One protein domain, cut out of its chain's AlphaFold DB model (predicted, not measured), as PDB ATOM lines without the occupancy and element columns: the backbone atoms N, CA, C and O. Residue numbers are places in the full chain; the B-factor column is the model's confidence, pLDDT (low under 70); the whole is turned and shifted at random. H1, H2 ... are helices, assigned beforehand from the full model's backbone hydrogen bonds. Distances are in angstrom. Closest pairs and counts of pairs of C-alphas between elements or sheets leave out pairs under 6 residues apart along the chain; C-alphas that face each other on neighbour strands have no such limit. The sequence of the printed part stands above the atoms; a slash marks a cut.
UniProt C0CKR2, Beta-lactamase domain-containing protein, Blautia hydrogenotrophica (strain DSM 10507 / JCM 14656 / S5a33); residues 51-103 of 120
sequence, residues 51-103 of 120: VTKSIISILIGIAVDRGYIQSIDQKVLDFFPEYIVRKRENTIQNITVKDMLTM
ATOM      1  N   VAL A  51     -39.984 -23.214  18.115       95.19
ATOM      2  CA  VAL A  51     -40.495 -24.393  17.384       95.19
ATOM      3  C   VAL A  51     -39.922 -25.691  17.967       95.19
ATOM      4  O   VAL A  51     -40.625 -26.697  18.042       95.19
ATOM      5  N   THR A  52     -38.690 -25.658  18.485       95.38
ATOM      6  CA  THR A  52     -38.054 -26.801  19.157       95.38
ATOM      7  C   THR A  52     -38.889 -27.348  20.321       95.38
ATOM      8  O   THR A  52     -38.869 -28.550  20.572       95.38
ATOM      9  N   LYS A  53     -39.682 -26.512  21.009       94.88
ATOM     10  CA  LYS A  53     -40.523 -26.950  22.137       94.88
ATOM     11  C   LYS A  53     -41.620 -27.921  21.700       94.88
ATOM     12  O   LYS A  53     -41.916 -28.855  22.435       94.88
ATOM     13  N   SER A  54     -42.171 -27.755  20.497       96.56
ATOM     14  CA  SER A  54     -43.151 -28.699  19.945       96.56
ATOM     15  C   SER A  54     -42.527 -30.074  19.704       96.56
ATOM     16  O   SER A  54     -43.147 -31.086  20.011       96.56
ATOM     17  N   ILE A  55     -41.278 -30.117  19.225       96.88
ATOM     18  CA  ILE A  55     -40.538 -31.374  19.044       96.88
ATOM     19  C   ILE A  55     -40.270 -32.043  20.394       96.88
ATOM     20  O   ILE A  55     -40.513 -33.235  20.542       96.88
ATOM     21  N   ILE A  56     -39.836 -31.273  21.397       96.62
ATOM     22  CA  ILE A  56     -39.642 -31.782  22.764       96.62
ATOM     23  C   ILE A  56     -40.956 -32.342  23.328       96.62
ATOM     24  O   ILE A  56     -40.950 -33.433  23.885       96.62
ATOM     25  N   SER A  57     -42.084 -31.653  23.137       97.31
ATOM     26  CA  SER A  57     -43.400 -32.130  23.585       97.31
ATOM     27  C   SER A  57     -43.773 -33.483  22.960       97.31
ATOM     28  O   SER A  57     -44.189 -34.396  23.670       97.31
ATOM     29  N   ILE A  58     -43.523 -33.660  21.656       98.00
ATOM     30  CA  ILE A  58     -43.717 -34.948  20.969       98.00
ATOM     31  C   ILE A  58     -42.822 -36.036  21.579       98.00
ATOM     32  O   ILE A  58     -43.293 -37.139  21.844       98.00
ATOM     33  N   LEU A  59     -41.544 -35.735  21.830       98.12
ATOM     34  CA  LEU A  59     -40.610 -36.692  22.433       98.12
ATOM     35  C   LEU A  59     -41.032 -37.107  23.847       98.12
ATOM     36  O   LEU A  59     -40.908 -38.281  24.188       98.12
ATOM     37  N   ILE A  60     -41.563 -36.178  24.646       98.06
ATOM     38  CA  ILE A  60     -42.123 -36.491  25.965       98.06
ATOM     39  C   ILE A  60     -43.351 -37.395  25.832       98.06
ATOM     40  O   ILE A  60     -43.442 -38.376  26.563       98.06
ATOM     41  N   GLY A  61     -44.241 -37.139  24.867       97.75
ATOM     42  CA  GLY A  61     -45.362 -38.038  24.566       97.75
ATOM     43  C   GLY A  61     -44.896 -39.464  24.251       97.75
ATOM     44  O   GLY A  61     -45.352 -40.414  24.873       97.75
ATOM     45  N   ILE A  62     -43.890 -39.609  23.380       98.38
ATOM     46  CA  ILE A  62     -43.288 -40.916  23.060       98.38
ATOM     47  C   ILE A  62     -42.659 -41.566  24.303       98.38
ATOM     48  O   ILE A  62     -42.725 -42.784  24.466       98.38
ATOM     49  N   ALA A  63     -42.018 -40.786  25.174       98.12
ATOM     50  CA  ALA A  63     -41.414 -41.297  26.402       98.12
ATOM     51  C   ALA A  63     -42.464 -41.800  27.405       98.12
ATOM     52  O   ALA A  63     -42.217 -42.804  28.076       98.12
ATOM     53  N   VAL A  64     -43.630 -41.148  27.468       98.12
ATOM     54  CA  VAL A  64     -44.790 -41.618  28.237       98.12
ATOM     55  C   VAL A  64     -45.338 -42.913  27.642       98.12
ATOM     56  O   VAL A  64     -45.454 -43.904  28.356       98.12
ATOM     57  N   ASP A  65     -45.567 -42.956  26.326       98.12
ATOM     58  CA  ASP A  65     -46.082 -44.149  25.634       98.12
ATOM     59  C   ASP A  65     -45.172 -45.375  25.811       98.12
ATOM     60  O   ASP A  65     -45.639 -46.513  25.863       98.12
ATOM     61  N   ARG A  66     -43.855 -45.157  25.916       98.19
ATOM     62  CA  ARG A  66     -42.857 -46.212  26.155       98.19
ATOM     63  C   ARG A  66     -42.647 -46.553  27.633       98.19
ATOM     64  O   ARG A  66     -41.848 -47.439  27.926       98.19
ATOM     65  N   GLY A  67     -43.314 -45.860  28.555       97.06
ATOM     66  CA  GLY A  67     -43.193 -46.086  29.996       97.06
ATOM     67  C   GLY A  67     -41.890 -45.578  30.624       97.06
ATOM     68  O   GLY A  67     -41.600 -45.924  31.766       97.06
ATOM     69  N   TYR A  68     -41.102 -44.757  29.917       97.50
ATOM     70  CA  TYR A  68     -39.933 -44.083  30.505       97.50
ATOM     71  C   TYR A  68     -40.344 -42.943  31.443       97.50
ATOM     72  O   TYR A  68     -39.641 -42.640  32.403       97.50
ATOM     73  N   ILE A  69     -41.485 -42.313  31.155       98.00
ATOM     74  CA  ILE A  69     -42.170 -41.360  32.028       98.00
ATOM     75  C   ILE A  69     -43.497 -42.010  32.400       98.00
ATOM     76  O   ILE A  69     -44.245 -42.417  31.517       98.00
ATOM     77  N   GLN A  70     -43.799 -42.131  33.690       97.31
ATOM     78  CA  GLN A  70     -44.984 -42.877  34.126       97.31
ATOM     79  C   GLN A  70     -46.283 -42.144  33.771       97.31
ATOM     80  O   GLN A  70     -47.282 -42.761  33.413       97.31
ATOM     81  N   SER A  71     -46.271 -40.817  33.888       97.31
ATOM     82  CA  SER A  71     -47.376 -39.926  33.538       97.31
ATOM     83  C   SER A  71     -46.858 -38.494  33.401       97.31
ATOM     84  O   SER A  71     -45.840 -38.130  33.989       97.31
ATOM     85  N   ILE A  72     -47.595 -37.644  32.684       97.69
ATOM     86  CA  ILE A  72     -47.340 -36.197  32.662       97.69
ATOM     87  C   ILE A  72     -47.560 -35.529  34.031       97.69
ATOM     88  O   ILE A  72     -47.043 -34.440  34.264       97.69
ATOM     89  N   ASP A  73     -48.291 -36.171  34.942       97.69
ATOM     90  CA  ASP A  73     -48.504 -35.673  36.308       97.69
ATOM     91  C   ASP A  73     -47.343 -36.037  37.258       97.69
ATOM     92  O   ASP A  73     -47.341 -35.635  38.422       97.69
ATOM     93  N   GLN A  74     -46.337 -36.778  36.774       97.62
ATOM     94  CA  GLN A  74     -45.117 -37.072  37.524       97.62
ATOM     95  C   GLN A  74     -44.359 -35.774  37.842       97.62
ATOM     96  O   GLN A  74     -44.330 -34.837  37.032       97.62
ATOM     97  N   LYS A  75     -43.739 -35.702  39.025       97.19
ATOM     98  CA  LYS A  75     -43.020 -34.502  39.454       97.19
ATOM     99  C   LYS A  75     -41.693 -34.405  38.717       97.19
ATOM    100  O   LYS A  75     -40.995 -35.396  38.534       97.19
ATOM    101  N   VAL A  76     -41.297 -33.188  38.352       96.38
ATOM    102  CA  VAL A  76     -40.014 -32.953  37.669       96.38
ATOM    103  C   VAL A  76     -38.840 -33.417  38.532       96.38
ATOM    104  O   VAL A  76     -37.884 -33.979  38.011       96.38
ATOM    105  N   LEU A  77     -38.922 -33.235  39.854       96.19
ATOM    106  CA  LEU A  77     -37.856 -33.650  40.770       96.19
ATOM    107  C   LEU A  77     -37.666 -35.169  40.856       96.19
ATOM    108  O   LEU A  77     -36.582 -35.595  41.238       96.19
ATOM    109  N   ASP A  78     -38.650 -35.979  40.456       95.88
ATOM    110  CA  ASP A  78     -38.502 -37.440  40.444       95.88
ATOM    111  C   ASP A  78     -37.406 -37.890  39.457       95.88
ATOM    112  O   ASP A  78     -36.840 -38.970  39.602       95.88
ATOM    113  N   PHE A  79     -37.080 -37.049  38.467       96.00
ATOM    114  CA  PHE A  79     -36.031 -37.290  37.471       96.00
ATOM    115  C   PHE A  79     -34.646 -36.772  37.883       96.00
ATOM    116  O   PHE A  79     -33.666 -37.092  37.214       96.00
ATOM    117  N   PHE A  80     -34.555 -35.978  38.954       95.88
ATOM    118  CA  PHE A  80     -33.315 -35.346  39.423       95.88
ATOM    119  C   PHE A  80     -33.120 -35.606  40.926       95.88
ATOM    120  O   PHE A  80     -33.205 -34.669  41.729       95.88
ATOM    121  N   PRO A  81     -32.898 -36.867  41.341       93.88
ATOM    122  CA  PRO A  81     -32.787 -37.241  42.754       93.88
ATOM    123  C   PRO A  81     -31.643 -36.530  43.498       93.88
ATOM    124  O   PRO A  81     -31.681 -36.391  44.718       93.88
ATOM    125  N   GLU A  82     -30.630 -36.056  42.779       95.62
ATOM    126  CA  GLU A  82     -29.499 -35.286  43.294       95.62
ATOM    127  C   GLU A  82     -29.819 -33.802  43.550       95.62
ATOM    128  O   GLU A  82     -29.008 -33.084  44.141       95.62
ATOM    129  N   TYR A  83     -30.983 -33.313  43.112       95.06
ATOM    130  CA  TYR A  83     -31.341 -31.907  43.243       95.06
ATOM    131  C   TYR A  83     -31.671 -31.540  44.697       95.06
ATOM    132  O   TYR A  83     -32.700 -31.924  45.258       95.06
ATOM    133  N   ILE A  84     -30.814 -30.721  45.311       93.50
ATOM    134  CA  ILE A  84     -31.000 -30.256  46.689       93.50
ATOM    135  C   ILE A  84     -31.964 -29.064  46.711       93.50
ATOM    136  O   ILE A  84     -31.613 -27.935  46.357       93.50
ATOM    137  N   VAL A  85     -33.186 -29.296  47.193       92.88
ATOM    138  CA  VAL A  85     -34.185 -28.236  47.378       92.88
ATOM    139  C   VAL A  85     -33.758 -27.297  48.512       92.88
ATOM    140  O   VAL A  85     -33.447 -27.723  49.627       92.88
ATOM    141  N   ARG A  86     -33.756 -25.987  48.241       91.06
ATOM    142  CA  ARG A  86     -33.439 -24.963  49.247       91.06
ATOM    143  C   ARG A  86     -34.451 -24.998  50.394       91.06
ATOM    144  O   ARG A  86     -35.649 -25.180  50.185       91.06
ATOM    145  N   LYS A  87     -33.983 -24.738  51.619       87.38
ATOM    146  CA  LYS A  87     -34.868 -24.609  52.786       87.38
ATOM    147  C   LYS A  87     -35.949 -23.554  52.504       87.38
ATOM    148  O   LYS A  87     -35.617 -22.446  52.095       87.38
ATOM    149  N   ARG A  88     -37.212 -23.898  52.789       87.44
ATOM    150  CA  ARG A  88     -38.430 -23.081  52.570       87.44
ATOM    151  C   ARG A  88     -38.887 -22.922  51.109       87.44
ATOM    152  O   ARG A  88     -39.864 -22.218  50.877       87.44
ATOM    153  N   GLU A  89     -38.246 -23.577  50.140       89.06
ATOM    154  CA  GLU A  89     -38.717 -23.590  48.750       89.06
ATOM    155  C   GLU A  89     -39.777 -24.682  48.555       89.06
ATOM    156  O   GLU A  89     -39.444 -25.860  48.471       89.06
ATOM    157  N   ASN A  90     -41.053 -24.303  48.469       88.50
ATOM    158  CA  ASN A  90     -42.166 -25.251  48.306       88.50
ATOM    159  C   ASN A  90     -42.648 -25.378  46.855       88.50
ATOM    160  O   ASN A  90     -43.430 -26.273  46.539       88.50
ATOM    161  N   THR A  91     -42.205 -24.484  45.971       92.25
ATOM    162  CA  THR A  91     -42.750 -24.366  44.616       92.25
ATOM    163  C   THR A  91     -42.270 -25.519  43.746       92.25
ATOM    164  O   THR A  91     -43.075 -26.279  43.219       92.25
ATOM    165  N   ILE A  92     -40.945 -25.701  43.663       92.81
ATOM    166  CA  ILE A  92     -40.316 -26.671  42.753       92.81
ATOM    167  C   ILE A  92     -40.703 -28.123  43.048       92.81
ATOM    168  O   ILE A  92     -40.747 -28.953  42.148       92.81
ATOM    169  N   GLN A  93     -41.039 -28.415  44.307       93.31
ATOM    170  CA  GLN A  93     -41.395 -29.751  44.788       93.31
ATOM    171  C   GLN A  93     -42.731 -30.274  44.247       93.31
ATOM    172  O   GLN A  93     -43.032 -31.461  44.390       93.31
ATOM    173  N   ASN A  94     -43.552 -29.390  43.681       94.75
ATOM    174  CA  ASN A  94     -44.894 -29.712  43.205       94.75
ATOM    175  C   ASN A  94     -45.054 -29.514  41.699       94.75
ATOM    176  O   ASN A  94     -46.140 -29.739  41.178       94.75
ATOM    177  N   ILE A  95     -43.993 -29.108  41.002       96.88
ATOM    178  CA  ILE A  95     -44.043 -28.913  39.558       96.88
ATOM    179  C   ILE A  95     -44.032 -30.272  38.870       96.88
ATOM    180  O   ILE A  95     -43.143 -31.098  39.099       96.88
ATOM    181  N   THR A  96     -45.011 -30.468  38.000       97.69
ATOM    182  CA  THR A  96     -45.172 -31.664  37.176       97.69
ATOM    183  C   THR A  96     -44.556 -31.494  35.786       97.69
ATOM    184  O   THR A  96     -44.269 -30.380  35.334       97.69
ATOM    185  N   VAL A  97     -44.372 -32.602  35.066       97.44
ATOM    186  CA  VAL A  97     -43.990 -32.565  33.642       97.44
ATOM    187  C   VAL A  97     -45.033 -31.795  32.825       97.44
ATOM    188  O   VAL A  97     -44.675 -31.006  31.948       97.44
ATOM    189  N   LYS A  98     -46.320 -31.953  33.147       97.62
ATOM    190  CA  LYS A  98     -47.426 -31.214  32.535       97.62
ATOM    191  C   LYS A  98     -47.230 -29.706  32.650       97.62
ATOM    192  O   LYS A  98     -47.310 -29.034  31.628       97.62
ATOM    193  N   ASP A  99     -46.882 -29.194  33.831       97.19
ATOM    194  CA  ASP A  99     -46.659 -27.755  34.035       97.19
ATOM    195  C   ASP A  99     -45.552 -27.189  33.139       97.19
ATOM    196  O   ASP A  99     -45.638 -26.049  32.670       97.19
ATOM    197  N   MET A 100     -44.519 -27.993  32.878       95.31
ATOM    198  CA  MET A 100     -43.424 -27.639  31.975       95.31
ATOM    199  C   MET A 100     -43.879 -27.622  30.512       95.31
ATOM    200  O   MET A 100     -43.532 -26.702  29.772       95.31
ATOM    201  N   LEU A 101     -44.689 -28.601  30.097       96.38
ATOM    202  CA  LEU A 101     -45.233 -28.679  28.737       96.38
ATOM    203  C   LEU A 101     -46.242 -27.561  28.440       96.38
ATOM    204  O   LEU A 101     -46.297 -27.071  27.312       96.38
ATOM    205  N   THR A 102     -47.029 -27.149  29.437       95.88
ATOM    206  CA  THR A 102     -48.080 -26.128  29.293       95.88
ATOM    207  C   THR A 102     -47.639 -24.726  29.690       95.88
ATOM    208  O   THR A 102     -48.442 -23.800  29.604       95.88
ATOM    209  N   MET A 103     -46.375 -24.538  30.085       94.06
ATOM    210  CA  MET A 103     -45.837 -23.250  30.542       94.06
ATOM    211  C   MET A 103     -46.613 -22.670  31.743       94.06
ATOM    212  O   MET A 103     -46.760 -21.455  31.865       94.06
TER     213      MET A 103
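Overview. This is residues 51 to 103 of the 120 residues of the protein "Beta-lactamase domain-containing protein" of Blautia hydrogenotrophica (strain DSM 10507 / JCM 14656 / S5a33) (UniProt C0CKR2). One long helix, H1, stands at one end of the model, with two short helices, H2 and H3, and much loop to one side of it. H3 lies between H1 and H2, and beyond H2 the link from H2 to H3 swings out as a wide loop and folds back; its residues 86 to 91 stick out at the end far from H1. The printed part has 53 residues with three named helices, in the order H1, H2, H3, and no named strand; the class is all helix, though these helices hold 24 of the 53 residues. The whole is only just loose, close to compact, with a radius of gyration of the C-alphas of 12.3 A and spans of 35 by 24 by 16 A.

Along the chain. H1 is residues 51 to 65, 22.1 A from first to last C-alpha, beginning at C-alpha 51 (-40.495, -24.393, 17.384). H2 is residues 76 to 79, with C-alpha 76 at (-40.014, -32.953, 37.669). H3 is residues 97 to 101 and ends at C-alpha 101 (-45.233, -28.679, 28.737).

Arrangement. H1 and H2 are apart. H1 and H3 are close but not clearly touching; their closest C-alphas, those of Ser 57 and Leu 101, are 6.5 A apart. H2 and H3 are also close but not clearly touching, with the closest C-alphas, those of Val 76 and Val 97, 5.7 A apart. In H3 every O i to N i+4 pair is within hydrogen-bond range, in H1 10 of 11 are, and H2 is too short for such a pair.

Size, cuts and confidence. The two C-alphas farthest apart, those of Val 51 and Lys 87, are 35.8 A apart. The printed part has no cut. The link from H1 to H2 is short, and the link from H2 to H3, residues 80 to 96, is long. Residues 86 to 91 stand free. The mean pLDDT of the printed part is 95.6, and no printed residue is under 70.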